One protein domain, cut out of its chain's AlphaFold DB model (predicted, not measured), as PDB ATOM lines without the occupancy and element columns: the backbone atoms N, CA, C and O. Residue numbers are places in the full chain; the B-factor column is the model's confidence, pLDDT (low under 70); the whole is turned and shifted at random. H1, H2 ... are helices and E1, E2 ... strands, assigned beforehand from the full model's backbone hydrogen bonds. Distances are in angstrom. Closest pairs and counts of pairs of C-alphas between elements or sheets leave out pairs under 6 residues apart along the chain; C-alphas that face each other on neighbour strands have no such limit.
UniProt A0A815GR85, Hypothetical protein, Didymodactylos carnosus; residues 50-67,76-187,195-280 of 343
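This is residues 50 to 67, 76 to 187 and 195 to 280 of the 343 residues of the protein "Hypothetical protein" of Didymodactylos carnosus (UniProt A0A815GR85). What does the model look like? A parallel sheet of five strands forms the core, with H1 and H5 over one face and H2 and H4 over the other; H3 grazes this sheet and touches H2, and the small hairpin of E4 and E5 sits by H2. What is it built of? It is of mixed class, 216 printed residues with five named helices and seven named strands in the order E1 H1 E2 H2 E3 E4 E5 H3 E6 H4 E7 H5; the large sheet runs E2 E1 E3 E6 E7. How large is it? It is compact, with a radius of gyration of the C-alphas of 17.3 A, and elongated, spanning 59 by 36 by 35 A.

How is the large sheet paired? Its strands run E2, residues 106 to 111, E1, residues 50 to 56, E3, residues 141 to 148, E6, residues 201 to 207, and E7, residues 228 to 232. Within hydrogen-bond range are N 52 and O 106 at 2.8 A, N 53 and O 144 at 2.8 A, N 203 and O 143 at 2.7 A, and N 231 and O 204 at 2.7 A. What is on its faces? H1, residues 79 to 102, lies over E2 and E1 at a height over the sheet of 9.2 A, and H5, residues 252 to 260, only just touches it on the same face, the closest C-alphas, of Phe 99 and Ile 258, being 6.7 A apart. On the opposite face H2, residues 119 to 129, is over E1 and H4, residues 212 to 221, over E7; E2, H2, E3 form a split strand-helix-strand unit, with E1 between its strands, and E6, H4, E7 one of neighbour strands, both crossovers right-handed. What else touches H2? H3, residues 168 to 183, does with residues 174 to 178 alone, the closest C-alphas, of Gln 127 and Trp 174, being 6.1 A apart. E4, residues 158 to 160, and E5, residues 164 to 166, form an antiparallel hairpin, with N 160 and O 164 at 2.8 A; the closest C-alphas of H2 and E4, of Lys 119 and Phe 160, are 5.8 A apart. Are the helix backbones whole? Every O i to N i+4 pair is within hydrogen-bond range in H1, H2, H4 and H5, and 9 of 12 in H3.

Where do the ends of the elements lie? E1 begins at C-alpha 50, (139.348, 245.857, 249.266), and H5 ends at C-alpha 260, (144.616, 233.584, 235.824). Which are longest? H1 measures 34.9 A from first to last C-alpha, H3 24.2 A and E3 22.6 A.

Where is the printed part cut? C-alphas 67 and 76 are 15.3 A apart across one cut, and 187 and 195 14.8 A across the other. Which links are long? Of the links printed whole, H2 to E3 and E7 to H5 are long. Where is confidence low? The printed part has a mean pLDDT of 76.2, with 71 residues under 70, among them 259 to 280.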
ATOM      1  N   ILE A  50     139.391 245.625 250.707       92.25
ATOM      2  CA  ILE A  50     139.348 245.857 249.266       92.25
ATOM      3  C   ILE A  50     137.902 246.123 248.890       92.25
ATOM      4  O   ILE A  50     137.026 245.296 249.144       92.25
ATOM      5  N   VAL A  51     137.665 247.303 248.326       94.62
ATOM      6  CA  VAL A  51     136.351 247.781 247.908       94.62
ATOM      7  C   VAL A  51     136.365 247.976 246.399       94.62
ATOM      8  O   VAL A  51     137.317 248.540 245.869       94.62
ATOM      9  N   ALA A  52     135.325 247.518 245.711       95.75
ATOM     10  CA  ALA A  52     135.192 247.628 244.266       95.75
ATOM     11  C   ALA A  52     133.996 248.496 243.847       95.75
ATOM     12  O   ALA A  52     132.920 248.432 244.450       95.75
ATOM     13  N   LEU A  53     134.194 249.274 242.786       95.38
ATOM     14  CA  LEU A  53     133.173 249.991 242.029       95.38
ATOM     15  C   LEU A  53     133.220 249.502 240.578       95.38
ATOM     16  O   LEU A  53     134.268 249.573 239.941       95.38
ATOM     17  N   LEU A  54     132.097 248.998 240.069       94.19
ATOM     18  CA  LEU A  54     131.977 248.471 238.709       94.19
ATOM     19  C   LEU A  54     131.083 249.425 237.913       94.19
ATOM     20  O   LEU A  54     129.946 249.682 238.319       94.19
ATOM     21  N   LEU A  55     131.602 249.947 236.804       92.44
ATOM     22  CA  LEU A  55     130.980 250.983 235.983       92.44
ATOM     23  C   LEU A  55     130.922 250.551 234.518       92.44
ATOM     24  O   LEU A  55     131.956 250.265 233.910       92.44
ATOM     25  N   GLY A  56     129.715 250.519 233.957       88.25
ATOM     26  CA  GLY A  56     129.485 250.320 232.529       88.25
ATOM     27  C   GLY A  56     129.328 251.650 231.791       88.25
ATOM     28  O   GLY A  56     128.502 252.473 232.184       88.25
ATOM     29  N   GLY A  57     130.081 251.848 230.710       82.75
ATOM     30  CA  GLY A  57     129.957 253.001 229.809       82.75
ATOM     31  C   GLY A  57     129.030 252.737 228.628       82.75
ATOM     32  O   GLY A  57     128.985 251.618 228.139       82.75
ATOM     33  N   CYS A  58     128.311 253.756 228.146       70.31
ATOM     34  CA  CYS A  58     127.265 253.596 227.129       70.31
ATOM     35  C   CYS A  58     127.715 252.767 225.906       70.31
ATOM     36  O   CYS A  58     128.771 253.024 225.335       70.31
ATOM     37  N   VAL A  59     126.900 251.783 225.505       62.16
ATOM     38  CA  VAL A  59     127.200 250.849 224.396       62.16
ATOM     39  C   VAL A  59     126.703 251.353 223.041       62.16
ATOM     40  O   VAL A  59     127.186 250.934 221.984       62.16
ATOM     41  N   PHE A  60     125.688 252.211 223.079       60.06
ATOM     42  CA  PHE A  60     124.989 252.707 221.909       60.06
ATOM     43  C   PHE A  60     124.940 254.201 221.991       60.06
ATOM     44  O   PHE A  60     124.175 254.762 222.770       60.06
ATOM     45  N   ASP A  61     125.741 254.832 221.158       52.84
ATOM     46  CA  ASP A  61     125.625 256.251 221.007       52.84
ATOM     47  C   ASP A  61     125.665 256.639 219.532       52.84
ATOM     48  O   ASP A  61     126.577 256.291 218.782       52.84
ATOM     49  N   GLU A  62     124.588 257.297 219.107       46.19
ATOM     50  CA  GLU A  62     124.441 257.839 217.761       46.19
ATOM     51  C   GLU A  62     125.176 259.186 217.621       46.19
ATOM     52  O   GLU A  62     125.419 259.612 216.487       46.19
ATOM     53  N   SER A  63     125.531 259.852 218.736       43.56
ATOM     54  CA  SER A  63     126.118 261.201 218.759       43.56
ATOM     55  C   SER A  63     127.651 261.220 218.851       43.56
ATOM     56  O   SER A  63     128.276 262.167 218.358       43.56
ATOM     57  N   THR A  64     128.288 260.172 219.381       45.03
ATOM     58  CA  THR A  64     129.752 260.081 219.435       45.03
ATOM     59  C   THR A  64     130.354 260.038 218.036       45.03
ATOM     60  O   THR A  64     130.327 259.049 217.307       45.03
ATOM     61  N   ASN A  65     131.044 261.123 217.684       38.28
ATOM     62  CA  ASN A  65     131.979 261.188 216.559       38.28
ATOM     63  C   ASN A  65     133.197 260.256 216.723       38.28
ATOM     64  O   ASN A  65     134.151 260.356 215.943       38.28
ATOM     65  N   ILE A  66     133.173 259.334 217.693       42.03
ATOM     66  CA  ILE A  66     134.099 258.214 217.774       42.03
ATOM     67  C   ILE A  66     133.860 257.385 216.513       42.03
ATOM     68  O   ILE A  66     132.942 256.574 216.410       42.03
ATOM     69  N   LYS A  67     134.689 257.623 215.494       37.31
ATOM     70  CA  LYS A  67     134.796 256.744 214.333       37.31
ATOM     71  C   LYS A  67     135.337 255.413 214.843       37.31
ATOM     72  O   LYS A  67     136.530 255.158 214.718       37.31
ATOM     73  N   GLN A  76     121.364 251.133 211.433       59.41
ATOM     74  CA  GLN A  76     120.516 251.410 212.589       59.41
ATOM     75  C   GLN A  76     120.403 250.094 213.342       59.41
ATOM     76  O   GLN A  76     119.837 249.139 212.802       59.41
ATOM     77  N   HIS A  77     121.007 250.029 214.526       63.25
ATOM     78  CA  HIS A  77     120.890 248.839 215.337       63.25
ATOM     79  C   HIS A  77     119.412 248.619 215.599       63.25
ATOM     80  O   HIS A  77     118.680 249.541 215.977       63.25
ATOM     81  N   THR A  78     118.942 247.407 215.337       78.56
ATOM     82  CA  THR A  78     117.550 247.106 215.655       78.56
ATOM     83  C   THR A  78     117.376 247.203 217.171       78.56
ATOM     84  O   THR A  78     118.308 246.947 217.935       78.56
ATOM     85  N   LYS A  79     116.170 247.543 217.644       78.62
ATOM     86  CA  LYS A  79     115.869 247.523 219.090       78.62
ATOM     87  C   LYS A  79     116.253 246.188 219.740       78.62
ATOM     88  O   LYS A  79     116.614 246.160 220.910       78.62
ATOM     89  N   GLU A  80     116.183 245.106 218.971       79.44
ATOM     90  CA  GLU A  80     116.551 243.767 219.409       79.44
ATOM     91  C   GLU A  80     118.066 243.582 219.559       79.44
ATOM     92  O   GLU A  80     118.505 243.036 220.563       79.44
ATOM     93  N   GLU A  81     118.878 244.095 218.633       74.62
ATOM     94  CA  GLU A  81     120.344 244.096 218.777       74.62
ATOM     95  C   GLU A  81     120.786 244.910 219.994       74.62
ATOM     96  O   GLU A  81     121.647 244.466 220.750       74.62
ATOM     97  N   ILE A  82     120.143 246.061 220.229       74.88
ATOM     98  CA  ILE A  82     120.385 246.879 221.423       74.88
ATOM     99  C   ILE A  82     120.062 246.087 222.690       74.88
ATOM    100  O   ILE A  82     120.857 246.050 223.628       74.88
ATOM    101  N   ARG A  83     118.903 245.422 222.707       78.94
ATOM    102  CA  ARG A  83     118.455 244.599 223.832       78.94
ATOM    103  C   ARG A  83     119.419 243.445 224.114       78.94
ATOM    104  O   ARG A  83     119.774 243.241 225.270       78.94
ATOM    105  N   LEU A  84     119.835 242.704 223.087       76.56
ATOM    106  CA  LEU A  84     120.759 241.572 223.220       76.56
ATOM    107  C   LEU A  84     122.126 242.014 223.733       76.56
ATOM    108  O   LEU A  84     122.682 241.389 224.631       76.56
ATOM    109  N   GLU A  85     122.639 243.116 223.201       74.50
ATOM    110  CA  GLU A  85     123.907 243.667 223.641       74.50
ATOM    111  C   GLU A  85     123.832 244.058 225.123       74.50
ATOM    112  O   GLU A  85     124.669 243.604 225.900       74.50
ATOM    113  N   LEU A  86     122.796 244.793 225.555       76.44
ATOM    114  CA  LEU A  86     122.590 245.126 226.974       76.44
ATOM    115  C   LEU A  86     122.555 243.875 227.864       76.44
ATOM    116  O   LEU A  86     123.238 243.846 228.884       76.44
ATOM    117  N   GLN A  87     121.844 242.822 227.450       79.06
ATOM    118  CA  GLN A  87     121.802 241.553 228.189       79.06
ATOM    119  C   GLN A  87     123.184 240.904 228.326       79.06
ATOM    120  O   GLN A  87     123.508 240.333 229.369       79.06
ATOM    121  N   TRP A  88     124.015 240.977 227.288       76.62
ATOM    122  CA  TRP A  88     125.374 240.450 227.358       76.62
ATOM    123  C   TRP A  88     126.268 241.252 228.298       76.62
ATOM    124  O   TRP A  88     127.055 240.652 229.028       76.62
ATOM    125  N   TRP A  89     126.130 242.576 228.320       77.06
ATOM    126  CA  TRP A  89     126.852 243.420 229.268       77.06
ATOM    127  C   TRP A  89     126.412 243.181 230.712       77.06
ATOM    128  O   TRP A  89     127.265 243.037 231.581       77.06
ATOM    129  N   GLU A  90     125.108 243.085 230.979       81.69
ATOM    130  CA  GLU A  90     124.590 242.744 232.312       81.69
ATOM    131  C   GLU A  90     125.171 241.416 232.805       81.69
ATOM    132  O   GLU A  90     125.710 241.341 233.910       81.69
ATOM    133  N   ARG A  91     125.166 240.394 231.942       80.50
ATOM    134  CA  ARG A  91     125.785 239.100 232.238       80.50
ATOM    135  C   ARG A  91     127.275 239.236 232.549       80.50
ATOM    136  O   ARG A  91     127.757 238.620 233.495       80.50
ATOM    137  N   ASP A  92     128.008 240.005 231.749       77.88
ATOM    138  CA  ASP A  92     129.437 240.225 231.964       77.88
ATOM    139  C   ASP A  92     129.697 240.902 233.333       77.88
ATOM    140  O   ASP A  92     130.597 240.497 234.073       77.88
ATOM    141  N   PHE A  93     128.849 241.859 233.726       86.06
ATOM    142  CA  PHE A  93     128.907 242.526 235.031       86.06
ATOM    143  C   PHE A  93     128.593 241.597 236.205       86.06
ATOM    144  O   PHE A  93     129.262 241.667 237.241       86.06
ATOM    145  N   ASP A  94     127.603 240.721 236.057       85.56
ATOM    146  CA  ASP A  94     127.282 239.728 237.080       85.56
ATOM    147  C   ASP A  94     128.456 238.768 237.293       85.56
ATOM    148  O   ASP A  94     128.845 238.506 238.432       85.56
ATOM    149  N   LEU A  95     129.096 238.321 236.208       83.50
ATOM    150  CA  LEU A  95     130.260 237.439 236.273       83.50
ATOM    151  C   LEU A  95     131.437 238.076 237.025       83.50
ATOM    152  O   LEU A  95     131.985 237.451 237.939       83.50
ATOM    153  N   ILE A  96     131.825 239.311 236.680       86.31
ATOM    154  CA  ILE A  96     132.945 239.979 237.365       86.31
ATOM    155  C   ILE A  96     132.604 240.323 238.816       86.31
ATOM    156  O   ILE A  96     133.456 240.191 239.697       86.31
ATOM    157  N   LYS A  97     131.353 240.706 239.097       90.50
ATOM    158  CA  LYS A  97     130.887 240.953 240.462       90.50
ATOM    159  C   LYS A  97     131.028 239.697 241.312       90.50
ATOM    160  O   LYS A  97     131.634 239.756 242.381       90.50
ATOM    161  N   THR A  98     130.513 238.565 240.835       85.94
ATOM    162  CA  THR A  98     130.594 237.307 241.577       85.94
ATOM    163  C   THR A  98     132.037 236.850 241.770       85.94
ATOM    164  O   THR A  98     132.401 236.433 242.871       85.94
ATOM    165  N   PHE A  99     132.882 237.003 240.746       85.50
ATOM    166  CA  PHE A  99     134.317 236.755 240.873       85.50
ATOM    167  C   PHE A  99     134.942 237.587 242.001       85.50
ATOM    168  O   PHE A  99     135.637 237.040 242.857       85.50
ATOM    169  N   PHE A 100     134.677 238.894 242.049       89.44
ATOM    170  CA  PHE A 100     135.200 239.761 243.103       89.44
ATOM    171  C   PHE A 100     134.705 239.360 244.495       89.44
ATOM    172  O   PHE A 100     135.514 239.244 245.417       89.44
ATOM    173  N   GLU A 101     133.415 239.067 244.648       88.19
ATOM    174  CA  GLU A 101     132.847 238.622 245.926       88.19
ATOM    175  C   GLU A 101     133.507 237.326 246.429       88.19
ATOM    176  O   GLU A 101     133.817 237.204 247.614       88.19
ATOM    177  N   GLN A 102     133.815 236.382 245.537       84.25
ATOM    178  CA  GLN A 102     134.524 235.142 245.890       84.25
ATOM    179  C   GLN A 102     135.997 235.352 246.252       84.25
ATOM    180  O   GLN A 102     136.593 234.493 246.901       84.25
ATOM    181  N   LYS A 103     136.587 236.483 245.854       83.19
ATOM    182  CA  LYS A 103     137.931 236.911 246.266       83.19
ATOM    183  C   LYS A 103     137.908 237.776 247.532       83.19
ATOM    184  O   LYS A 103     138.891 238.461 247.812       83.19
ATOM    185  N   ASP A 104     136.810 237.745 248.293       88.44
ATOM    186  CA  ASP A 104     136.582 238.569 249.486       88.44
ATOM    187  C   ASP A 104     136.690 240.085 249.207       88.44
ATOM    188  O   ASP A 104     137.061 240.869 250.087       88.44
ATOM    189  N   ILE A 105     136.374 240.515 247.980       89.94
ATOM    190  CA  ILE A 105     136.330 241.928 247.591       89.94
ATOM    191  C   ILE A 105     134.913 242.439 247.797       89.94
ATOM    192  O   ILE A 105     133.948 241.886 247.268       89.94
ATOM    193  N   PHE A 106     134.776 243.530 248.544       93.44
ATOM    194  CA  PHE A 106     133.475 244.133 248.777       93.44
ATOM    195  C   PHE A 106     133.065 245.009 247.590       93.44
ATOM    196  O   PHE A 106     133.572 246.116 247.410       93.44
ATOM    197  N   VAL A 107     132.121 244.532 246.783       94.44
ATOM    198  CA  VAL A 107     131.538 245.317 245.689       94.44
ATOM    199  C   VAL A 107     130.546 246.329 246.262       94.44
ATOM    200  O   VAL A 107     129.430 245.978 246.640       94.44
ATOM    201  N   TRP A 108     130.942 247.602 246.329       94.44
ATOM    202  CA  TRP A 108     130.090 248.669 246.860       94.44
ATOM    203  C   TRP A 108     128.909 248.967 245.936       94.44
ATOM    204  O   TRP A 108     127.758 249.054 246.372       94.44
ATOM    205  N   ARG A 109     129.203 249.142 244.647       92.38
ATOM    206  CA  ARG A 109     128.216 249.382 243.598       92.38
ATOM    207  C   ARG A 109     128.639 248.649 242.337       92.38
ATOM    208  O   ARG A 109     129.812 248.653 241.970       92.38
ATOM    209  N   SER A 110     127.644 248.060 241.691       91.94
ATOM    210  CA  SER A 110     127.737 247.546 240.336       91.94
ATOM    211  C   SER A 110     126.667 248.247 239.524       91.94
ATOM    212  O   SER A 110     125.478 248.087 239.803       91.94
ATOM    213  N   ILE A 111     127.106 249.111 238.618       88.50
ATOM    214  CA  ILE A 111     126.238 249.876 237.735       88.50
ATOM    215  C   ILE A 111     126.514 249.326 236.342       88.50
ATOM    216  O   ILE A 111     127.444 249.806 235.683       88.50
ATOM    217  N   PRO A 112     125.785 248.272 235.924       81.06
ATOM    218  CA  PRO A 112     125.889 247.799 234.559       81.06
ATOM    219  C   PRO A 112     125.481 248.937 233.634       81.06
ATOM    220  O   PRO A 112     124.746 249.850 234.026       81.06
ATOM    221  N   THR A 113     125.977 248.870 232.411       67.19
ATOM    222  CA  THR A 113     125.662 249.778 231.317       67.19
ATOM    223  C   THR A 113     124.176 250.107 231.271       67.19
ATOM    224  O   THR A 113     123.364 249.332 230.771       67.19
ATOM    225  N   SER A 114     123.812 251.276 231.787       54.88
ATOM    226  CA  SER A 114     122.546 251.907 231.464       54.88
ATOM    227  C   SER A 114     122.781 252.744 230.215       54.88
ATOM    228  O   SER A 114     123.878 253.256 229.987       54.88
ATOM    229  N   LEU A 115     121.752 252.892 229.388       50.50
ATOM    230  CA  LEU A 115     121.797 253.681 228.154       50.50
ATOM    231  C   LEU A 115     122.234 255.154 228.348       50.50
ATOM    232  O   LEU A 115     122.295 255.869 227.359       50.50
ATOM    233  N   PHE A 116     122.525 255.634 229.568       54.62
ATOM    234  CA  PHE A 116     122.682 257.063 229.859       54.62
ATOM    235  C   PHE A 116     123.573 257.396 231.071       54.62
ATOM    236  O   PHE A 116     123.238 258.315 231.809       54.62
ATOM    237  N   CYS A 117     124.681 256.694 231.342       68.81
ATOM    238  CA  CYS A 117     125.601 257.227 232.359       68.81
ATOM    239  C   CYS A 117     126.395 258.396 231.760       68.81
ATOM    240  O   CYS A 117     127.152 258.199 230.813       68.81
ATOM    241  N   SER A 118     126.194 259.610 232.275       85.50
ATOM    242  CA  SER A 118     126.952 260.801 231.861       85.50
ATOM    243  C   SER A 118     128.344 260.844 232.507       85.50
ATOM    244  O   SER A 118     128.582 260.207 233.544       85.50
ATOM    245  N   LYS A 119     129.267 261.646 231.943       91.06
ATOM    246  CA  LYS A 119     130.562 261.939 232.585       91.06
ATOM    247  C   LYS A 119     130.332 262.443 234.006       91.06
ATOM    248  O   LYS A 119     130.959 261.945 234.942       91.06
ATOM    249  N   ARG A 120     129.428 263.414 234.175       91.12
ATOM    250  CA  ARG A 120     129.115 264.011 235.476       91.12
ATOM    251  C   ARG A 120     128.666 262.984 236.513       91.12
ATOM    252  O   ARG A 120     129.236 262.946 237.600       91.12
ATOM    253  N   GLU A 121     127.671 262.158 236.205       89.62
ATOM    254  CA  GLU A 121     127.167 261.152 237.154       89.62
ATOM    255  C   GLU A 121     128.248 260.134 237.518       89.62
ATOM    256  O   GLU A 121     128.415 259.791 238.692       89.62
ATOM    257  N   THR A 122     129.029 259.701 236.525       91.81
ATOM    258  CA  THR A 122     130.155 258.786 236.736       91.81
ATOM    259  C   THR A 122     131.206 259.411 237.655       91.81
ATOM    260  O   THR A 122     131.654 258.776 238.613       91.81
ATOM    261  N   ALA A 123     131.562 260.678 237.428       93.62
ATOM    262  CA  ALA A 123     132.502 261.419 238.263       93.62
ATOM    263  C   ALA A 123     131.994 261.566 239.707       93.62
ATOM    264  O   ALA A 123     132.736 261.299 240.654       93.62
ATOM    265  N   GLU A 124     130.722 261.931 239.897       93.00
ATOM    266  CA  GLU A 124     130.102 262.039 241.223       93.00
ATOM    267  C   GLU A 124     130.122 260.695 241.973       93.00
ATOM    268  O   GLU A 124     130.379 260.652 243.181       93.00
ATOM    269  N   LEU A 125     129.887 259.583 241.272       93.31
ATOM    270  CA  LEU A 125     129.953 258.236 241.843       93.31
ATOM    271  C   LEU A 125     131.371 257.846 242.261       93.31
ATOM    272  O   LEU A 125     131.550 257.331 243.366       93.31
ATOM    273  N   ILE A 126     132.377 258.121 241.427       95.19
ATOM    274  CA  ILE A 126     133.790 257.853 241.738       95.19
ATOM    275  C   ILE A 126     134.248 258.686 242.942       95.19
ATOM    276  O   ILE A 126     134.898 258.173 243.854       95.19
ATOM    277  N   GLN A 127     133.866 259.961 243.004       93.88
ATOM    278  CA  GLN A 127     134.201 260.818 244.140       93.88
ATOM    279  C   GLN A 127     133.564 260.318 245.442       93.88
ATOM    280  O   GLN A 127     134.243 260.251 246.469       93.88
ATOM    281  N   LYS A 128     132.287 259.907 245.404       92.31
ATOM    282  CA  LYS A 128     131.606 259.267 246.545       92.31
ATOM    283  C   LYS A 128     132.265 257.944 246.924       92.31
ATOM    284  O   LYS A 128     132.394 257.647 248.107       92.31
ATOM    285  N   PHE A 129     132.721 257.163 245.950       93.81
ATOM    286  CA  PHE A 129     133.416 255.902 246.193       93.81
ATOM    287  C   PHE A 129     134.696 256.096 247.008       93.81
ATOM    288  O   PHE A 129     134.878 255.437 248.031       93.81
ATOM    289  N   PHE A 130     135.517 257.082 246.644       91.88
ATOM    290  CA  PHE A 130     136.702 257.471 247.417       91.88
ATOM    291  C   PHE A 130     136.376 258.138 248.773       91.88
ATOM    292  O   PHE A 130     137.277 258.478 249.541       91.88
ATOM    293  N   GLN A 131     135.096 258.352 249.095       87.50
ATOM    294  CA  GLN A 131     134.636 258.884 250.384       87.50
ATOM    295  C   GLN A 131     134.168 257.811 251.377       87.50
ATOM    296  O   GLN A 131     134.155 258.071 252.579       87.50
ATOM    297  N   LEU A 132     133.815 256.607 250.916       77.44
ATOM    298  CA  LEU A 132     133.036 255.630 251.698       77.44
ATOM    299  C   LEU A 132     133.655 255.188 253.018       77.44
ATOM    300  O   LEU A 132     132.936 254.922 253.980       77.44
ATOM    301  N   TYR A 133     134.976 255.065 253.059       69.12
ATOM    302  CA  TYR A 133     135.666 254.414 254.169       69.12
ATOM    303  C   TYR A 133     136.579 255.353 254.953       69.12
ATOM    304  O   TYR A 133     137.378 254.895 255.764       69.12
ATOM    305  N   ARG A 134     136.375 256.666 254.789       65.75
ATOM    306  CA  ARG A 134     137.139 257.719 255.472       65.75
ATOM    307  C   ARG A 134     137.040 257.670 257.002       65.75
ATOM    308  O   ARG A 134     138.009 257.988 257.674       65.75
ATOM    309  N   ASN A 135     135.912 257.202 257.549       59.81
ATOM    310  CA  ASN A 135     135.656 257.188 259.000       59.81
ATOM    311  C   ASN A 135     135.838 255.813 259.661       59.81
ATOM    312  O   ASN A 135     135.534 255.649 260.844       59.81
ATOM    313  N   GLN A 136     136.280 254.796 258.917       63.69
ATOM    314  CA  GLN A 136     136.461 253.453 259.471       63.69
ATOM    315  C   GLN A 136     137.922 253.229 259.873       63.69
ATOM    316  O   GLN A 136     138.838 253.698 259.210       63.69
ATOM    317  N   GLN A 137     138.153 252.481 260.958       65.19
ATOM    318  CA  GLN A 137     139.489 252.165 261.499       65.19
ATOM    319  C   GLN A 137     140.269 251.151 260.634       65.19
ATOM    320  O   GLN A 137     140.931 250.239 261.146       65.19
ATOM    321  N   PHE A 138     140.171 251.253 259.310       69.81
ATOM    322  CA  PHE A 138     140.969 250.444 258.405       69.81
ATOM    323  C   PHE A 138     142.351 251.059 258.262       69.81
ATOM    324  O   PHE A 138     142.508 252.244 258.018       69.81
ATOM    325  N   ASN A 139     143.373 250.221 258.409       70.31
ATOM    326  CA  ASN A 139     144.760 250.664 258.274       70.31
ATOM    327  C   ASN A 139     145.218 250.733 256.810       70.31
ATOM    328  O   ASN A 139     146.310 251.222 256.536       70.31
ATOM    329  N   LYS A 140     144.461 250.109 255.903       83.62
ATOM    330  CA  LYS A 140     144.771 250.034 254.480       83.62
ATOM    331  C   LYS A 140     143.511 249.706 253.691       83.62
ATOM    332  O   LYS A 140     142.927 248.640 253.921       83.62
ATOM    333  N   ILE A 141     143.147 250.574 252.755       88.31
ATOM    334  CA  ILE A 141     142.064 250.328 251.806       88.31
ATOM    335  C   ILE A 141     142.652 250.215 250.398       88.31
ATOM    336  O   ILE A 141     143.460 251.035 249.975       88.31
ATOM    337  N   THR A 142     142.254 249.182 249.664       91.50
ATOM    338  CA  THR A 142     142.454 249.110 248.216       91.50
ATOM    339  C   THR A 142     141.140 249.452 247.536       91.50
ATOM    340  O   THR A 142     140.160 248.720 247.669       91.50
ATOM    341  N   TYR A 143     141.125 250.567 246.821       94.06
ATOM    342  CA  TYR A 143     140.035 250.954 245.942       94.06
ATOM    343  C   TYR A 143     140.240 250.276 244.597       94.06
ATOM    344  O   TYR A 143     141.290 250.432 243.983       94.06
ATOM    345  N   LEU A 144     139.246 249.536 244.132       95.81
ATOM    346  CA  LEU A 144     139.238 248.908 242.821       95.81
ATOM    347  C   LEU A 144     138.145 249.561 241.978       95.81
ATOM    348  O   LEU A 144     136.985 249.582 242.382       95.81
ATOM    349  N   ILE A 145     138.499 250.079 240.808       96.06
ATOM    350  CA  ILE A 145     137.527 250.538 239.814       96.06
ATOM    351  C   ILE A 145     137.618 249.619 238.606       96.06
ATOM    352  O   ILE A 145     138.684 249.480 238.014       96.06
ATOM    353  N   TYR A 146     136.498 249.003 238.252       94.69
ATOM    354  CA  TYR A 146     136.321 248.280 237.004       94.69
ATOM    355  C   TYR A 146     135.497 249.152 236.060       94.69
ATOM    356  O   TYR A 146     134.349 249.472 236.368       94.69
ATOM    357  N   TRP A 147     136.086 249.546 234.937       93.25
ATOM    358  CA  TRP A 147     135.407 250.255 233.860       93.25
ATOM    359  C   TRP A 147     135.290 249.348 232.649       93.25
ATOM    360  O   TRP A 147     136.290 248.780 232.218       93.25
ATOM    361  N   CYS A 148     134.095 249.261 232.082       88.81
ATOM    362  CA  CYS A 148     133.835 248.505 230.869       88.81
ATOM    363  C   CYS A 148     132.989 249.383 229.943       88.81
ATOM    364  O   CYS A 148     131.827 249.652 230.241       88.81
ATOM    365  N   GLY A 149     133.567 249.883 228.856       86.81
ATOM    366  CA  GLY A 149     132.918 250.888 228.012       86.81
ATOM    367  C   GLY A 149     133.792 251.311 226.837       86.81
ATOM    368  O   GLY A 149     134.695 250.578 226.438       86.81
ATOM    369  N   HIS A 150     133.524 252.493 226.282       86.38
ATOM    370  CA  HIS A 150     134.325 253.061 225.199       86.38
ATOM    371  C   HIS A 150     135.561 253.809 225.707       86.38
ATOM    372  O   HIS A 150     135.643 254.235 226.864       86.38
ATOM    373  N   GLY A 151     136.564 253.864 224.835       90.19
ATOM    374  CA  GLY A 151     137.886 254.406 225.098       90.19
ATOM    375  C   GLY A 151     138.304 255.221 223.892       90.19
ATOM    376  O   GLY A 151     138.185 254.732 222.763       90.19
ATOM    377  N   ASP A 152     138.716 256.461 224.122       90.88
ATOM    378  CA  ASP A 152     139.081 257.367 223.040       90.88
ATOM    379  C   ASP A 152     140.371 256.911 222.350       90.88
ATOM    380  O   ASP A 152     141.303 256.399 222.979       90.88
ATOM    381  N   GLN A 153     140.404 257.083 221.029       89.06
ATOM    382  CA  GLN A 153     141.578 256.746 220.237       89.06
ATOM    383  C   GLN A 153     142.730 257.680 220.636       89.06
ATOM    384  O   GLN A 153     142.523 258.862 220.862       89.06
ATOM    385  N   ASP A 154     143.947 257.149 220.734       90.06
ATOM    386  CA  ASP A 154     145.172 257.871 221.121       90.06
ATOM    387  C   ASP A 154     145.294 258.224 222.616       90.06
ATOM    388  O   ASP A 154     146.416 258.323 223.118       90.06
ATOM    389  N   THR A 155     144.192 258.353 223.360       93.31
ATOM    390  CA  THR A 155     144.232 258.729 224.788       93.31
ATOM    391  C   THR A 155     143.819 257.608 225.744       93.31
ATOM    392  O   THR A 155     144.284 257.581 226.884       93.31
ATOM    393  N   GLY A 156     142.971 256.670 225.309       92.69
ATOM    394  CA  GLY A 156     142.394 255.630 226.167       92.69
ATOM    395  C   GLY A 156     141.412 256.158 227.220       92.69
ATOM    396  O   GLY A 156     141.006 255.404 228.108       92.69
ATOM    397  N   ASN A 157     141.037 257.440 227.147       95.50
ATOM    398  CA  ASN A 157     140.127 258.077 228.095       95.50
ATOM    399  C   ASN A 157     138.729 257.472 228.023       95.50
ATOM    400  O   ASN A 157     138.277 257.046 226.963       95.50
ATOM    401  N   TRP A 158     138.023 257.457 229.150       93.81
ATOM    402  CA  TRP A 158     136.671 256.909 229.199       93.81
ATOM    403  C   TRP A 158     135.708 257.904 228.578       93.81
ATOM    404  O   TRP A 158     135.527 259.001 229.103       93.81
ATOM    405  N   THR A 159     135.105 257.532 227.458       89.12
ATOM    406  CA  THR A 159     134.286 258.447 226.660       89.12
ATOM    407  C   THR A 159     132.808 258.343 226.994       89.12
ATOM    408  O   THR A 159     132.277 257.240 227.137       89.12
ATOM    409  N   PHE A 160     132.141 259.494 227.008       86.12
ATOM    410  CA  PHE A 160     130.708 259.648 227.223       86.12
ATOM    411  C   PHE A 160     130.101 260.450 226.070       86.12
ATOM    412  O   PHE A 160     130.708 261.412 225.603       86.12
ATOM    413  N   SER A 161     128.895 260.067 225.644       72.94
ATOM    414  CA  SER A 161     128.198 260.613 224.472       72.94
ATOM    415  C   SER A 161     128.181 262.134 224.408       72.94
ATOM    416  O   SER A 161     128.622 262.763 223.448       72.94
ATOM    417  N   ASP A 162     127.673 262.713 225.493       71.94
ATOM    418  CA  ASP A 162     127.132 264.067 225.489       71.94
ATOM    419  C   ASP A 162     127.868 264.987 226.471       71.94
ATOM    420  O   ASP A 162     127.576 266.177 226.537       71.94
ATOM    421  N   ASP A 163     128.818 264.451 227.247       78.81
ATOM    422  CA  ASP A 163     129.427 265.165 228.380       78.81
ATOM    423  C   ASP A 163     130.956 264.973 228.467       78.81
ATOM    424  O   ASP A 163     131.584 265.235 229.491       78.81
ATOM    425  N   GLY A 164     131.582 264.528 227.372       87.75
ATOM    426  CA  GLY A 164     133.037 264.477 227.217       87.75
ATOM    427  C   GLY A 164     133.674 263.184 227.718       87.75
ATOM    428  O   GLY A 164     133.146 262.093 227.527       87.75
ATOM    429  N   GLU A 165     134.852 263.292 228.321       93.25
ATOM    430  CA  GLU A 165     135.679 262.146 228.703       93.25
ATOM    431  C   GLU A 165     136.152 262.238 230.155       93.25
ATOM    432  O   GLU A 165     136.363 263.339 230.663       93.25
ATOM    433  N   ILE A 166     136.332 261.100 230.827       95.38
ATOM    434  CA  ILE A 166     137.108 261.025 232.072       95.38
ATOM    435  C   ILE A 166     138.533 260.638 231.705       95.38
ATOM    436  O   ILE A 166     138.781 259.560 231.161       95.38
ATOM    437  N   THR A 167     139.465 261.519 232.042       96.44
ATOM    438  CA  THR A 167     140.901 261.300 231.862       96.44
ATOM    439  C   THR A 167     141.514 260.562 233.053       96.44
ATOM    440  O   THR A 167     141.012 260.638 234.182       96.44
ATOM    441  N   LEU A 168     142.665 259.914 232.843       94.44
ATOM    442  CA  LEU A 168     143.454 259.335 233.937       94.44
ATOM    443  C   LEU A 168     143.787 260.389 235.008       94.44
ATOM    444  O   LEU A 168     143.699 260.118 236.207       94.44
ATOM    445  N   ARG A 169     144.142 261.606 234.582       93.12
ATOM    446  CA  ARG A 169     144.517 262.708 235.480       93.12
ATOM    447  C   ARG A 169     143.371 263.148 236.378       93.12
ATOM    448  O   ARG A 169     143.603 263.381 237.560       93.12
ATOM    449  N   GLU A 170     142.154 263.248 235.848       95.50
ATOM    450  CA  GLU A 170     140.964 263.563 236.649       95.50
ATOM    451  C   GLU A 170     140.709 262.484 237.705       95.50
ATOM    452  O   GLU A 170     140.509 262.803 238.879       95.50
ATOM    453  N   LEU A 171     140.798 261.208 237.316       95.31
ATOM    454  CA  LEU A 171     140.628 260.085 238.235       95.31
ATOM    455  C   LEU A 171     141.675 260.106 239.360       95.31
ATOM    456  O   LEU A 171     141.332 259.996 240.542       95.31
ATOM    457  N   MET A 172     142.949 260.286 238.998       92.06
ATOM    458  CA  MET A 172     144.055 260.409 239.949       92.06
ATOM    459  C   MET A 172     143.866 261.609 240.872       92.06
ATOM    460  O   MET A 172     144.074 261.483 242.077       92.06
ATOM    461  N   TYR A 173     143.433 262.748 240.331       91.94
ATOM    462  CA  TYR A 173     143.146 263.943 241.111       91.94
ATOM    463  C   TYR A 173     142.056 263.673 242.154       91.94
ATOM    464  O   TYR A 173     142.276 263.937 243.334       91.94
ATOM    465  N   TRP A 174     140.915 263.082 241.778       93.06
ATOM    466  CA  TRP A 174     139.847 262.761 242.738       93.06
ATOM    467  C   TRP A 174     140.306 261.787 243.823       93.06
ATOM    468  O   TRP A 174     139.983 261.972 245.002       93.06
ATOM    469  N   TRP A 175     141.098 260.782 243.450       90.88
ATOM    470  CA  TRP A 175     141.677 259.846 244.405       90.88
ATOM    471  C   TRP A 175     142.663 260.537 245.359       90.88
ATOM    472  O   TRP A 175     142.557 260.377 246.573       90.88
ATOM    473  N   GLN A 176     143.570 261.378 244.862       86.81
ATOM    474  CA  GLN A 176     144.527 262.113 245.695       86.81
ATOM    475  C   GLN A 176     143.843 263.133 246.614       86.81
ATOM    476  O   GLN A 176     144.157 263.191 247.803       86.81
ATOM    477  N   GLN A 177     142.863 263.890 246.112       85.00
ATOM    478  CA  GLN A 177     142.074 264.827 246.922       85.00
ATOM    479  C   GLN A 177     141.364 264.118 248.076       85.00
ATOM    480  O   GLN A 177     141.299 264.641 249.189       85.00
ATOM    481  N   SER A 178     140.899 262.884 247.847       83.00
ATOM    482  CA  SER A 178     140.295 262.073 248.903       83.00
ATOM    483  C   SER A 178     141.247 261.738 250.052       83.00
ATOM    484  O   SER A 178     140.773 261.482 251.156       83.00
ATOM    485  N   ARG A 179     142.566 261.782 249.817       77.50
ATOM    486  CA  ARG A 179     143.604 261.581 250.837       77.50
ATOM    487  C   ARG A 179     143.913 262.873 251.596       77.50
ATOM    488  O   ARG A 179     144.126 262.818 252.803       77.50
ATOM    489  N   VAL A 180     143.932 264.015 250.900       70.75
ATOM    490  CA  VAL A 180     144.329 265.327 251.453       70.75
ATOM    491  C   VAL A 180     143.236 265.961 252.308       70.75
ATOM    492  O   VAL A 180     143.536 266.451 253.393       70.75
ATOM    493  N   ASN A 181     141.970 265.912 251.878       58.44
ATOM    494  CA  ASN A 181     140.861 266.524 252.627       58.44
ATOM    495  C   ASN A 181     140.654 265.903 254.024       58.44
ATOM    496  O   ASN A 181     139.984 266.490 254.861       58.44
ATOM    497  N   ASN A 182     141.299 264.770 254.317       54.44
ATOM    498  CA  ASN A 182     141.308 264.144 255.642       54.44
ATOM    499  C   ASN A 182     142.271 264.814 256.643       54.44
ATOM    500  O   ASN A 182     142.326 264.401 257.798       54.44
ATOM    501  N   LEU A 183     143.081 265.790 256.215       54.34
ATOM    502  CA  LEU A 183     144.056 266.467 257.079       54.34
ATOM    503  C   LEU A 183     143.529 267.768 257.695       54.34
ATOM    504  O   LEU A 183     144.152 268.272 258.623       54.34
ATOM    505  N   PHE A 184     142.414 268.310 257.195       52.38
ATOM    506  CA  PHE A 184     142.000 269.687 257.491       52.38
ATOM    507  C   PHE A 184     140.668 269.822 258.243       52.38
ATOM    508  O   PHE A 184     140.292 270.939 258.571       52.38
ATOM    509  N   GLU A 185     139.960 268.730 258.554       53.34
ATOM    510  CA  GLU A 185     138.649 268.807 259.232       53.34
ATOM    511  C   GLU A 185     138.709 268.807 260.772       53.34
ATOM    512  O   GLU A 185     137.676 268.971 261.410       53.34
ATOM    513  N   ASN A 186     139.890 268.692 261.388       48.59
ATOM    514  CA  ASN A 186     140.049 268.871 262.836       48.59
ATOM    515  C   ASN A 186     141.086 269.972 263.103       48.59
ATOM    516  O   ASN A 186     142.285 269.739 262.973       48.59
ATOM    517  N   GLU A 187     140.612 271.168 263.465       51.00
ATOM    518  CA  GLU A 187     141.420 272.358 263.797       51.00
ATOM    519  C   GLU A 187     142.195 272.236 265.129       51.00
ATOM    520  O   GLU A 187     142.923 273.152 265.510       51.00
ATOM    521  N   ASN A 195     149.098 260.857 260.017       45.03
ATOM    522  CA  ASN A 195     148.541 260.483 258.697       45.03
ATOM    523  C   ASN A 195     149.535 260.364 257.530       45.03
ATOM    524  O   ASN A 195     149.178 260.564 256.374       45.03
ATOM    525  N   VAL A 196     150.771 259.940 257.809       49.09
ATOM    526  CA  VAL A 196     151.716 259.479 256.762       49.09
ATOM    527  C   VAL A 196     151.596 257.960 256.514       49.09
ATOM    528  O   VAL A 196     152.166 257.435 255.561       49.09
ATOM    529  N   GLU A 197     150.831 257.223 257.330       54.94
ATOM    530  CA  GLU A 197     150.739 255.754 257.231       54.94
ATOM    531  C   GLU A 197     149.545 255.211 256.427       54.94
ATOM    532  O   GLU A 197     149.487 253.996 256.219       54.94
ATOM    533  N   ASN A 198     148.625 256.052 255.932       60.50
ATOM    534  CA  ASN A 198     147.525 255.580 255.081       60.50
ATOM    535  C   ASN A 198     148.059 255.179 253.697       60.50
ATOM    536  O   ASN A 198     148.184 255.992 252.776       60.50
ATOM    537  N   LYS A 199     148.390 253.886 253.590       75.12
ATOM    538  CA  LYS A 199     148.864 253.177 252.389       75.12
ATOM    539  C   LYS A 199     147.705 252.761 251.490       75.12
ATOM    540  O   LYS A 199     147.650 251.609 251.047       75.12
ATOM    541  N   ASP A 200     146.747 253.659 251.305       85.88
ATOM    542  CA  ASP A 200     145.631 253.392 250.412       85.88
ATOM    543  C   ASP A 200     146.152 253.181 248.996       85.88
ATOM    544  O   ASP A 200     147.071 253.869 248.554       85.88
ATOM    545  N   PHE A 201     145.574 252.203 248.313       89.88
ATOM    546  CA  PHE A 201     146.001 251.771 246.991       89.88
ATOM    547  C   PHE A 201     144.832 251.884 246.019       89.88
ATOM    548  O   PHE A 201     143.693 251.597 246.392       89.88
ATOM    549  N   LEU A 202     145.091 252.287 244.782       91.81
ATOM    550  CA  LEU A 202     144.099 252.331 243.713       91.81
ATOM    551  C   LEU A 202     144.428 251.265 242.671       91.81
ATOM    552  O   LEU A 202     145.543 251.183 242.183       91.81
ATOM    553  N   THR A 203     143.464 250.435 242.309       93.31
ATOM    554  CA  THR A 203     143.555 249.493 241.193       93.31
ATOM    555  C   THR A 203     142.508 249.873 240.163       93.31
ATOM    556  O   THR A 203     141.324 249.945 240.478       93.31
ATOM    557  N   ILE A 204     142.940 250.119 238.933       93.56
ATOM    558  CA  ILE A 204     142.064 250.447 237.809       93.56
ATOM    559  C   ILE A 204     142.081 249.259 236.860       93.56
ATOM    560  O   ILE A 204     143.142 248.860 236.395       93.56
ATOM    561  N   ILE A 205     140.921 248.698 236.555       92.62
ATOM    562  CA  ILE A 205     140.750 247.690 235.514       92.62
ATOM    563  C   ILE A 205     139.948 248.360 234.402       92.62
ATOM    564  O   ILE A 205     138.764 248.640 234.568       92.62
ATOM    565  N   ALA A 206     140.621 248.676 233.301       92.44
ATOM    566  CA  ALA A 206     140.085 249.411 232.167       92.44
ATOM    567  C   ALA A 206     139.807 248.448 231.008       92.44
ATOM    568  O   ALA A 206     140.656 248.212 230.146       92.44
ATOM    569  N   ASP A 207     138.596 247.901 230.989       89.56
ATOM    570  CA  ASP A 207     138.086 247.029 229.937       89.56
ATOM    571  C   ASP A 207     137.498 247.835 228.772       89.56
ATOM    572  O   ASP A 207     136.291 247.896 228.536       89.56
ATOM    573  N   THR A 208     138.386 248.563 228.099       88.69
ATOM    574  CA  THR A 208     138.047 249.505 227.031       88.69
ATOM    575  C   THR A 208     139.149 249.577 225.975       88.69
ATOM    576  O   THR A 208     140.297 249.202 226.241       88.69
ATOM    577  N   CYS A 209     138.804 250.051 224.774       87.94
ATOM    578  CA  CYS A 209     139.749 250.268 223.676       87.94
ATOM    579  C   CYS A 209     140.832 251.279 224.062       87.94
ATOM    580  O   CYS A 209     140.573 252.204 224.826       87.94
ATOM    581  N   TYR A 210     142.041 251.099 223.525       90.00
ATOM    582  CA  TYR A 210     143.193 251.974 223.742       90.00
ATOM    583  C   TYR A 210     143.575 252.199 225.220       90.00
ATOM    584  O   TYR A 210     144.354 253.094 225.537       90.00
ATOM    585  N   SER A 211     143.080 251.369 226.148       92.25
ATOM    586  CA  SER A 211     143.321 251.507 227.597       92.25
ATOM    587  C   SER A 211     144.803 251.434 227.984       92.25
ATOM    588  O   SER A 211     145.189 251.925 229.047       92.25
ATOM    589  N   GLY A 212     145.659 250.880 227.119       87.56
ATOM    590  CA  GLY A 212     147.109 250.896 227.290       87.56
ATOM    591  C   GLY A 212     147.719 252.304 227.292       87.56
ATOM    592  O   GLY A 212     148.781 252.484 227.886       87.56
ATOM    593  N   CYS A 213     147.048 253.316 226.725       90.62
ATOM    594  CA  CYS A 213     147.506 254.710 226.774       90.62
ATOM    595  C   CYS A 213     147.677 255.217 228.211       90.62
ATOM    596  O   CYS A 213     148.639 255.927 228.503       90.62
ATOM    597  N   TRP A 214     146.801 254.807 229.135       92.44
ATOM    598  CA  TRP A 214     146.913 255.189 230.544       92.44
ATOM    599  C   TRP A 214     148.141 254.564 231.219       92.44
ATOM    600  O   TRP A 214     148.733 255.188 232.096       92.44
ATOM    601  N   ILE A 215     148.575 253.368 230.801       85.38
ATOM    602  CA  ILE A 215     149.829 252.771 231.295       85.38
ATOM    603  C   ILE A 215     151.019 253.601 230.815       85.38
ATOM    604  O   ILE A 215     151.857 253.978 231.630       85.38
ATOM    605  N   GLU A 216     151.071 253.946 229.527       85.69
ATOM    606  CA  GLU A 216     152.138 254.801 228.990       85.69
ATOM    607  C   GLU A 216     152.156 256.193 229.635       85.69
ATOM    608  O   GLU A 216     153.219 256.790 229.819       85.69
ATOM    609  N   GLU A 217     150.988 256.742 229.974       87.00
ATOM    610  CA  GLU A 217     150.900 258.004 230.702       87.00
ATOM    611  C   GLU A 217     151.475 257.875 232.120       87.00
ATOM    612  O   GLU A 217     152.308 258.698 232.506       87.00
ATOM    613  N   LEU A 218     151.116 256.826 232.868       82.56
ATOM    614  CA  LEU A 218     151.696 256.543 234.188       82.56
ATOM    615  C   LEU A 218     153.217 256.343 234.117       82.56
ATOM    616  O   LEU A 218     153.944 256.837 234.980       82.56
ATOM    617  N   GLU A 219     153.716 255.684 233.068       76.19
ATOM    618  CA  GLU A 219     155.155 255.532 232.822       76.19
ATOM    619  C   GLU A 219     155.849 256.888 232.625       76.19
ATOM    620  O   GLU A 219     156.906 257.135 233.212       76.19
ATOM    621  N   LYS A 220     155.249 257.790 231.834       80.00
ATOM    622  CA  LYS A 220     155.791 259.138 231.575       80.00
ATOM    623  C   LYS A 220     155.805 260.009 232.824       80.00
ATOM    624  O   LYS A 220     156.718 260.819 232.978       80.00
ATOM    625  N   LEU A 221     154.820 259.850 233.708       75.50
ATOM    626  CA  LEU A 221     154.770 260.590 234.967       75.50
ATOM    627  C   LEU A 221     155.959 260.237 235.877       75.50
ATOM    628  O   LEU A 221     156.409 261.099 236.626       75.50
ATOM    629  N   ASN A 222     156.532 259.026 235.765       63.88
ATOM    630  CA  ASN A 222     157.744 258.588 236.482       63.88
ATOM    631  C   ASN A 222     157.709 258.883 237.999       63.88
ATOM    632  O   ASN A 222     158.737 259.066 238.663       63.88
ATOM    633  N   GLU A 223     156.507 258.942 238.568       62.31
ATOM    634  CA  GLU A 223     156.299 259.197 239.982       62.31
ATOM    635  C   GLU A 223     156.505 257.879 240.725       62.31
ATOM    636  O   GLU A 223     155.608 257.047 240.834       62.31
ATOM    637  N   LYS A 224     157.724 257.681 241.238       54.88
ATOM    638  CA  LYS A 224     158.192 256.437 241.883       54.88
ATOM    639  C   LYS A 224     157.359 255.938 243.078       54.88
ATOM    640  O   LYS A 224     157.700 254.898 243.630       54.88
ATOM    641  N   ASN A 225     156.305 256.652 243.475       59.22
ATOM    642  CA  ASN A 225     155.501 256.396 244.669       59.22
ATOM    643  C   ASN A 225     153.985 256.503 244.424       59.22
ATOM    644  O   ASN A 225     153.237 256.779 245.362       59.22
ATOM    645  N   LEU A 226     153.506 256.326 243.190       68.62
ATOM    646  CA  LEU A 226     152.067 256.192 242.981       68.62
ATOM    647  C   LEU A 226     151.614 254.819 243.489       68.62
ATOM    648  O   LEU A 226     151.954 253.789 242.913       68.62
ATOM    649  N   ASP A 227     150.821 254.814 244.561       85.44
ATOM    650  CA  ASP A 227     150.106 253.634 245.065       85.44
ATOM    651  C   ASP A 227     148.931 253.274 244.117       85.44
ATOM    652  O   ASP A 227     147.780 253.173 244.539       85.44
ATOM    653  N   ILE A 228     149.210 253.146 242.813       86.56
ATOM    654  CA  ILE A 228     148.242 252.864 241.745       86.56
ATOM    655  C   ILE A 228     148.703 251.639 240.949       86.56
ATOM    656  O   ILE A 228     149.852 251.591 240.525       86.56
ATOM    657  N   ALA A 229     147.804 250.700 240.665       86.69
ATOM    658  CA  ALA A 229     147.949 249.672 239.635       86.69
ATOM    659  C   ALA A 229     146.902 249.873 238.533       86.69
ATOM    660  O   ALA A 229     145.789 250.332 238.801       86.69
ATOM    661  N   LEU A 230     147.244 249.495 237.302       85.94
ATOM    662  CA  LEU A 230     146.344 249.577 236.154       85.94
ATOM    663  C   LEU A 230     146.399 248.298 235.327       85.94
ATOM    664  O   LEU A 230     147.468 247.856 234.925       85.94
ATOM    665  N   GLN A 231     145.241 247.739 235.023       87.38
ATOM    666  CA  GLN A 231     145.094 246.634 234.100       87.38
ATOM    667  C   GLN A 231     144.237 247.065 232.911       87.38
ATOM    668  O   GLN A 231     143.057 247.354 233.067       87.38
ATOM    669  N   ALA A 232     144.840 247.121 231.731       86.00
ATOM    670  CA  ALA A 232     144.207 247.535 230.487       86.00
ATOM    671  C   ALA A 232     143.755 246.327 229.651       86.00
ATOM    672  O   ALA A 232     144.367 245.257 229.679       86.00
ATOM    673  N   ALA A 233     142.693 246.484 228.869       85.50
ATOM    674  CA  ALA A 233     142.220 245.429 227.973       85.50
ATOM    675  C   ALA A 233     143.029 245.303 226.678       85.50
ATOM    676  O   ALA A 233     142.964 244.278 225.993       85.50
ATOM    677  N   CYS A 234     143.781 246.333 226.325       80.38
ATOM    678  CA  CYS A 234     144.532 246.399 225.080       80.38
ATOM    679  C   CYS A 234     145.737 247.327 225.223       80.38
ATOM    680  O   CYS A 234     145.866 248.064 226.204       80.38
ATOM    681  N   ARG A 235     146.628 247.295 224.232       81.69
ATOM    682  CA  ARG A 235     147.664 248.320 224.052       81.69
ATOM    683  C   ARG A 235     147.058 249.686 223.701       81.69
ATOM    684  O   ARG A 235     145.887 249.799 223.356       81.69
ATOM    685  N   SER A 236     147.893 250.718 223.761       86.00
ATOM    686  CA  SER A 236     147.582 252.093 223.343       86.00
ATOM    687  C   SER A 236     147.235 252.226 221.856       86.00
ATOM    688  O   SER A 236     146.511 253.134 221.466       86.00
ATOM    689  N   ASP A 237     147.736 251.316 221.019       81.38
ATOM    690  CA  ASP A 237     147.607 251.342 219.561       81.38
ATOM    691  C   ASP A 237     146.619 250.302 219.010       81.38
ATOM    692  O   ASP A 237     146.577 250.071 217.798       81.38
ATOM    693  N   GLU A 238     145.825 249.658 219.871       79.50
ATOM    694  CA  GLU A 238     144.866 248.637 219.449       79.50
ATOM    695  C   GLU A 238     143.532 248.708 220.207       79.50
ATOM    696  O   GLU A 238     143.421 249.226 221.317       79.50
ATOM    697  N   GLU A 239     142.493 248.159 219.580       81.50
ATOM    698  CA  GLU A 239     141.160 248.046 220.169       81.50
ATOM    699  C   GLU A 239     141.097 246.879 221.170       81.50
ATOM    700  O   GLU A 239     141.806 245.875 221.034       81.50
ATOM    701  N   ALA A 240     140.211 246.992 222.163       77.00
ATOM    702  CA  ALA A 240     139.880 245.888 223.054       77.00
ATOM    703  C   ALA A 240     138.974 244.892 222.324       77.00
ATOM    704  O   ALA A 240     138.041 245.280 221.622       77.00
ATOM    705  N   TRP A 241     139.246 243.599 222.497       69.50
ATOM    706  CA  TRP A 241     138.527 242.549 221.783       69.50
ATOM    707  C   TRP A 241     137.511 241.857 222.679       69.50
ATOM    708  O   TRP A 241     137.814 241.440 223.801       69.50
ATOM    709  N   ILE A 242     136.323 241.674 222.114       69.38
ATOM    710  CA  ILE A 242     135.276 240.812 222.643       69.38
ATOM    711  C   ILE A 242     135.136 239.580 221.752       69.38
ATOM    712  O   ILE A 242     135.377 239.647 220.546       69.38
ATOM    713  N   THR A 243     134.719 238.454 222.322       64.75
ATOM    714  CA  THR A 243     134.322 237.285 221.528       64.75
ATOM    715  C   THR A 243     132.826 237.031 221.675       64.75
ATOM    716  O   THR A 243     132.297 237.145 222.781       64.75
ATOM    717  N   ASN A 244     132.186 236.575 220.604       57.62
ATOM    718  CA  ASN A 244     130.758 236.244 220.575       57.62
ATOM    719  C   ASN A 244     130.478 234.798 221.021       57.62
ATOM    720  O   ASN A 244     129.693 234.107 220.385       57.62
ATOM    721  N   ASP A 245     131.163 234.315 222.059       61.03
ATOM    722  CA  ASP A 245     130.895 232.990 222.622       61.03
ATOM    723  C   ASP A 245     130.010 233.127 223.864       61.03
ATOM    724  O   ASP A 245     130.402 233.669 224.900       61.03
ATOM    725  N   ASP A 246     128.786 232.629 223.743       55.84
ATOM    726  CA  ASP A 246     127.746 232.694 224.759       55.84
ATOM    727  C   ASP A 246     128.123 231.931 226.041       55.84
ATOM    728  O   ASP A 246     127.485 232.135 227.072       55.84
ATOM    729  N   LYS A 247     129.139 231.062 226.015       49.97
ATOM    730  CA  LYS A 247     129.523 230.218 227.158       49.97
ATOM    731  C   LYS A 247     130.594 230.832 228.052       49.97
ATOM    732  O   LYS A 247     130.922 230.242 229.082       49.97
ATOM    733  N   ILE A 248     131.140 231.990 227.683       56.53
ATOM    734  CA  ILE A 248     132.312 232.582 228.335       56.53
ATOM    735  C   ILE A 248     132.209 234.117 228.417       56.53
ATOM    736  O   ILE A 248     131.526 234.730 227.594       56.53
ATOM    737  N   PRO A 249     132.887 234.757 229.398       58.38
ATOM    738  CA  PRO A 249     133.060 236.213 229.466       58.38
ATOM    739  C   PRO A 249     133.399 236.802 228.096       58.38
ATOM    740  O   PRO A 249     134.308 236.280 227.447       58.38
ATOM    741  N   ARG A 250     132.715 237.848 227.616       67.00
ATOM    742  CA  ARG A 250     133.004 238.348 226.254       67.00
ATOM    743  C   ARG A 250     134.362 239.026 226.166       67.00
ATOM    744  O   ARG A 250     135.082 238.792 225.198       67.00
ATOM    745  N   SER A 251     134.716 239.818 227.176       74.50
ATOM    746  CA  SER A 251     136.012 240.486 227.252       74.50
ATOM    747  C   SER A 251     137.154 239.501 227.490       74.50
ATOM    748  O   SER A 251     137.127 238.699 228.430       74.50
ATOM    749  N   LEU A 252     138.201 239.606 226.669       69.25
ATOM    750  CA  LEU A 252     139.449 238.869 226.879       69.25
ATOM    751  C   LEU A 252     140.127 239.248 228.202       69.25
ATOM    752  O   LEU A 252     140.702 238.382 228.864       69.25
ATOM    753  N   LEU A 253     140.021 240.512 228.616       75.81
ATOM    754  CA  LEU A 253     140.561 240.963 229.890       75.81
ATOM    755  C   LEU A 253     139.830 240.306 231.062       75.81
ATOM    756  O   LEU A 253     140.460 239.808 231.996       75.81
ATOM    757  N   MET A 254     138.503 240.250 230.994       76.69
ATOM    758  CA  MET A 254     137.706 239.610 232.032       76.69
ATOM    759  C   MET A 254     137.994 238.109 232.132       76.69
ATOM    760  O   MET A 254     138.102 237.581 233.238       76.69
ATOM    761  N   ARG A 255     138.212 237.421 231.001       70.44
ATOM    762  CA  ARG A 255     138.684 236.022 231.012       70.44
ATOM    763  C   ARG A 255     140.005 235.880 231.730       70.44
ATOM    764  O   ARG A 255     140.120 235.013 232.588       70.44
ATOM    765  N   LYS A 256     140.972 236.735 231.389       70.44
ATOM    766  CA  LYS A 256     142.288 236.742 232.026       70.44
ATOM    767  C   LYS A 256     142.150 236.885 233.536       70.44
ATOM    768  O   LYS A 256     142.737 236.115 234.283       70.44
ATOM    769  N   LEU A 257     141.345 237.844 233.984       74.06
ATOM    770  CA  LEU A 257     141.086 238.063 235.404       74.06
ATOM    771  C   LEU A 257     140.481 236.827 236.068       74.06
ATOM    772  O   LEU A 257     140.989 236.368 237.082       74.06
ATOM    773  N   ILE A 258     139.436 236.258 235.478       70.00
ATOM    774  CA  ILE A 258     138.717 235.116 236.047       70.00
ATOM    775  C   ILE A 258     139.578 233.847 236.085       70.00
ATOM    776  O   ILE A 258     139.529 233.113 237.072       70.00
ATOM    777  N   CYS A 259     140.363 233.589 235.038       64.19
ATOM    778  CA  CYS A 259     141.106 232.338 234.876       64.19
ATOM    779  C   CYS A 259     142.494 232.382 235.526       64.19
ATOM    780  O   CYS A 259     142.904 231.404 236.147       64.19
ATOM    781  N   ASP A 260     143.211 233.503 235.407       59.09
ATOM    782  CA  ASP A 260     144.616 233.584 235.824       59.09
ATOM    783  C   ASP A 260     144.764 234.141 237.249       59.09
ATOM    784  O   ASP A 260     145.775 233.914 237.920       59.09
ATOM    785  N   SER A 261     143.786 234.912 237.738       60.62
ATOM    786  CA  SER A 261     143.983 235.692 238.955       60.62
ATOM    787  C   SER A 261     143.520 234.975 240.224       60.62
ATOM    788  O   SER A 261     142.337 234.894 240.574       60.62
ATOM    789  N   ASN A 262     144.503 234.547 241.014       58.69
ATOM    790  CA  ASN A 262     144.307 234.240 242.429       58.69
ATOM    791  C   ASN A 262     144.406 235.473 243.340       58.69
ATOM    792  O   ASN A 262     144.126 235.358 244.533       58.69
ATOM    793  N   GLN A 263     144.810 236.635 242.813       60.34
ATOM    794  CA  GLN A 263     145.096 237.842 243.591       60.34
ATOM    795  C   GLN A 263     144.815 239.115 242.794       60.34
ATOM    796  O   GLN A 263     145.163 239.209 241.622       60.34
ATOM    797  N   ILE A 264     144.287 240.142 243.459       60.84
ATOM    798  CA  ILE A 264     144.063 241.449 242.828       60.84
ATOM    799  C   ILE A 264     145.363 241.984 242.216       60.84
ATOM    800  O   ILE A 264     146.397 241.932 242.893       60.84
ATOM    801  N   PRO A 265     145.319 242.519 240.982       58.47
ATOM    802  CA  PRO A 265     146.476 243.133 240.350       58.47
ATOM    803  C   PRO A 265     147.079 244.221 241.241       58.47
ATOM    804  O   PRO A 265     146.394 245.144 241.673       58.47
ATOM    805  N   LYS A 266     148.381 244.118 241.507       56.66
ATOM    806  CA  LYS A 266     149.170 245.153 242.204       56.66
ATOM    807  C   LYS A 266     150.234 245.767 241.295       56.66
ATOM    808  O   LYS A 266     151.121 246.470 241.763       56.66
ATOM    809  N   GLU A 267     150.155 245.459 240.006       63.44
ATOM    810  CA  GLU A 267     151.134 245.784 238.974       63.44
ATOM    811  C   GLU A 267     150.389 246.212 237.704       63.44
ATOM    812  O   GLU A 267     149.196 245.937 237.548       63.44
ATOM    813  N   TYR A 268     151.095 246.888 236.799       52.34
ATOM    814  CA  TYR A 268     150.524 247.364 235.543       52.34
ATOM    815  C   TYR A 268     150.523 246.275 234.472       52.34
ATOM    816  O   TYR A 268     151.582 245.732 234.167       52.34
ATOM    817  N   THR A 269     149.376 245.968 233.866       57.47
ATOM    818  CA  THR A 269     149.256 244.905 232.849       57.47
ATOM    819  C   THR A 269     148.330 245.314 231.705       57.47
ATOM    820  O   THR A 269     147.432 246.120 231.903       57.47
ATOM    821  N   TRP A 270     148.497 244.737 230.512       51.22
ATOM    822  CA  TRP A 270     147.486 244.815 229.453       51.22
ATOM    823  C   TRP A 270     147.256 243.458 228.781       51.22
ATOM    824  O   TRP A 270     148.172 242.633 228.709       51.22
ATOM    825  N   THR A 271     146.055 243.220 228.257       55.69
ATOM    826  CA  THR A 271     145.802 242.143 227.283       55.69
ATOM    827  C   THR A 271     146.129 242.616 225.865       55.69
ATOM    828  O   THR A 271     146.239 243.809 225.625       55.69
ATOM    829  N   CYS A 272     146.404 241.704 224.930       52.22
ATOM    830  CA  CYS A 272     146.759 242.064 223.550       52.22
ATOM    831  C   CYS A 272     145.758 241.447 222.578       52.22
ATOM    832  O   CYS A 272     145.369 240.295 222.773       52.22
ATOM    833  N   SER A 273     145.411 242.149 221.492       47.31
ATOM    834  CA  SER A 273     144.537 241.628 220.419       47.31
ATOM    835  C   SER A 273     144.993 240.278 219.860       47.31
ATOM    836  O   SER A 273     144.199 239.465 219.400       47.31
ATOM    837  N   ARG A 274     146.293 239.996 219.942       48.66
ATOM    838  CA  ARG A 274     146.929 238.758 219.475       48.66
ATOM    839  C   ARG A 274     146.827 237.593 220.473       48.66
ATOM    840  O   ARG A 274     147.406 236.540 220.245       48.66
ATOM    841  N   GLN A 275     146.072 237.779 221.559       47.38
ATOM    842  CA  GLN A 275     145.483 236.702 222.369       47.38
ATOM    843  C   GLN A 275     144.213 236.130 221.710       47.38
ATOM    844  O   GLN A 275     143.650 235.149 222.189       47.38
ATOM    845  N   HIS A 276     143.766 236.720 220.594       40.16
ATOM    846  CA  HIS A 276     142.745 236.153 219.724       40.16
ATOM    847  C   HIS A 276     143.313 234.960 218.927       40.16
ATOM    848  O   HIS A 276     144.432 235.068 218.417       40.16
ATOM    849  N   PRO A 277     142.548 233.867 218.718       37.84
ATOM    850  CA  PRO A 277     142.984 232.612 218.083       37.84
ATOM    851  C   PRO A 277     143.637 232.655 216.692       37.84
ATOM    852  O   PRO A 277     144.002 231.611 216.166       37.84
ATOM    853  N   LEU A 278     143.812 233.825 216.075       33.12
ATOM    854  CA  LEU A 278     144.148 233.949 214.654       33.12
ATOM    855  C   LEU A 278     145.387 234.812 214.340       33.12
ATOM    856  O   LEU A 278     145.778 234.867 213.177       33.12
ATOM    857  N   PHE A 279     146.031 235.479 215.312       35.72
ATOM    858  CA  PHE A 279     147.093 236.463 215.017       35.72
ATOM    859  C   PHE A 279     148.322 236.332 215.942       35.72
ATOM    860  O   PHE A 279     148.179 236.267 217.154       35.72
ATOM    861  N   ALA A 280     149.549 236.326 215.394       35.81
ATOM    862  CA  ALA A 280     150.807 236.145 216.149       35.81
ATOM    863  C   ALA A 280     151.547 237.472 216.426       35.81
ATOM    864  O   ALA A 280     151.641 238.320 215.539       35.81
TER     865      ALA A 280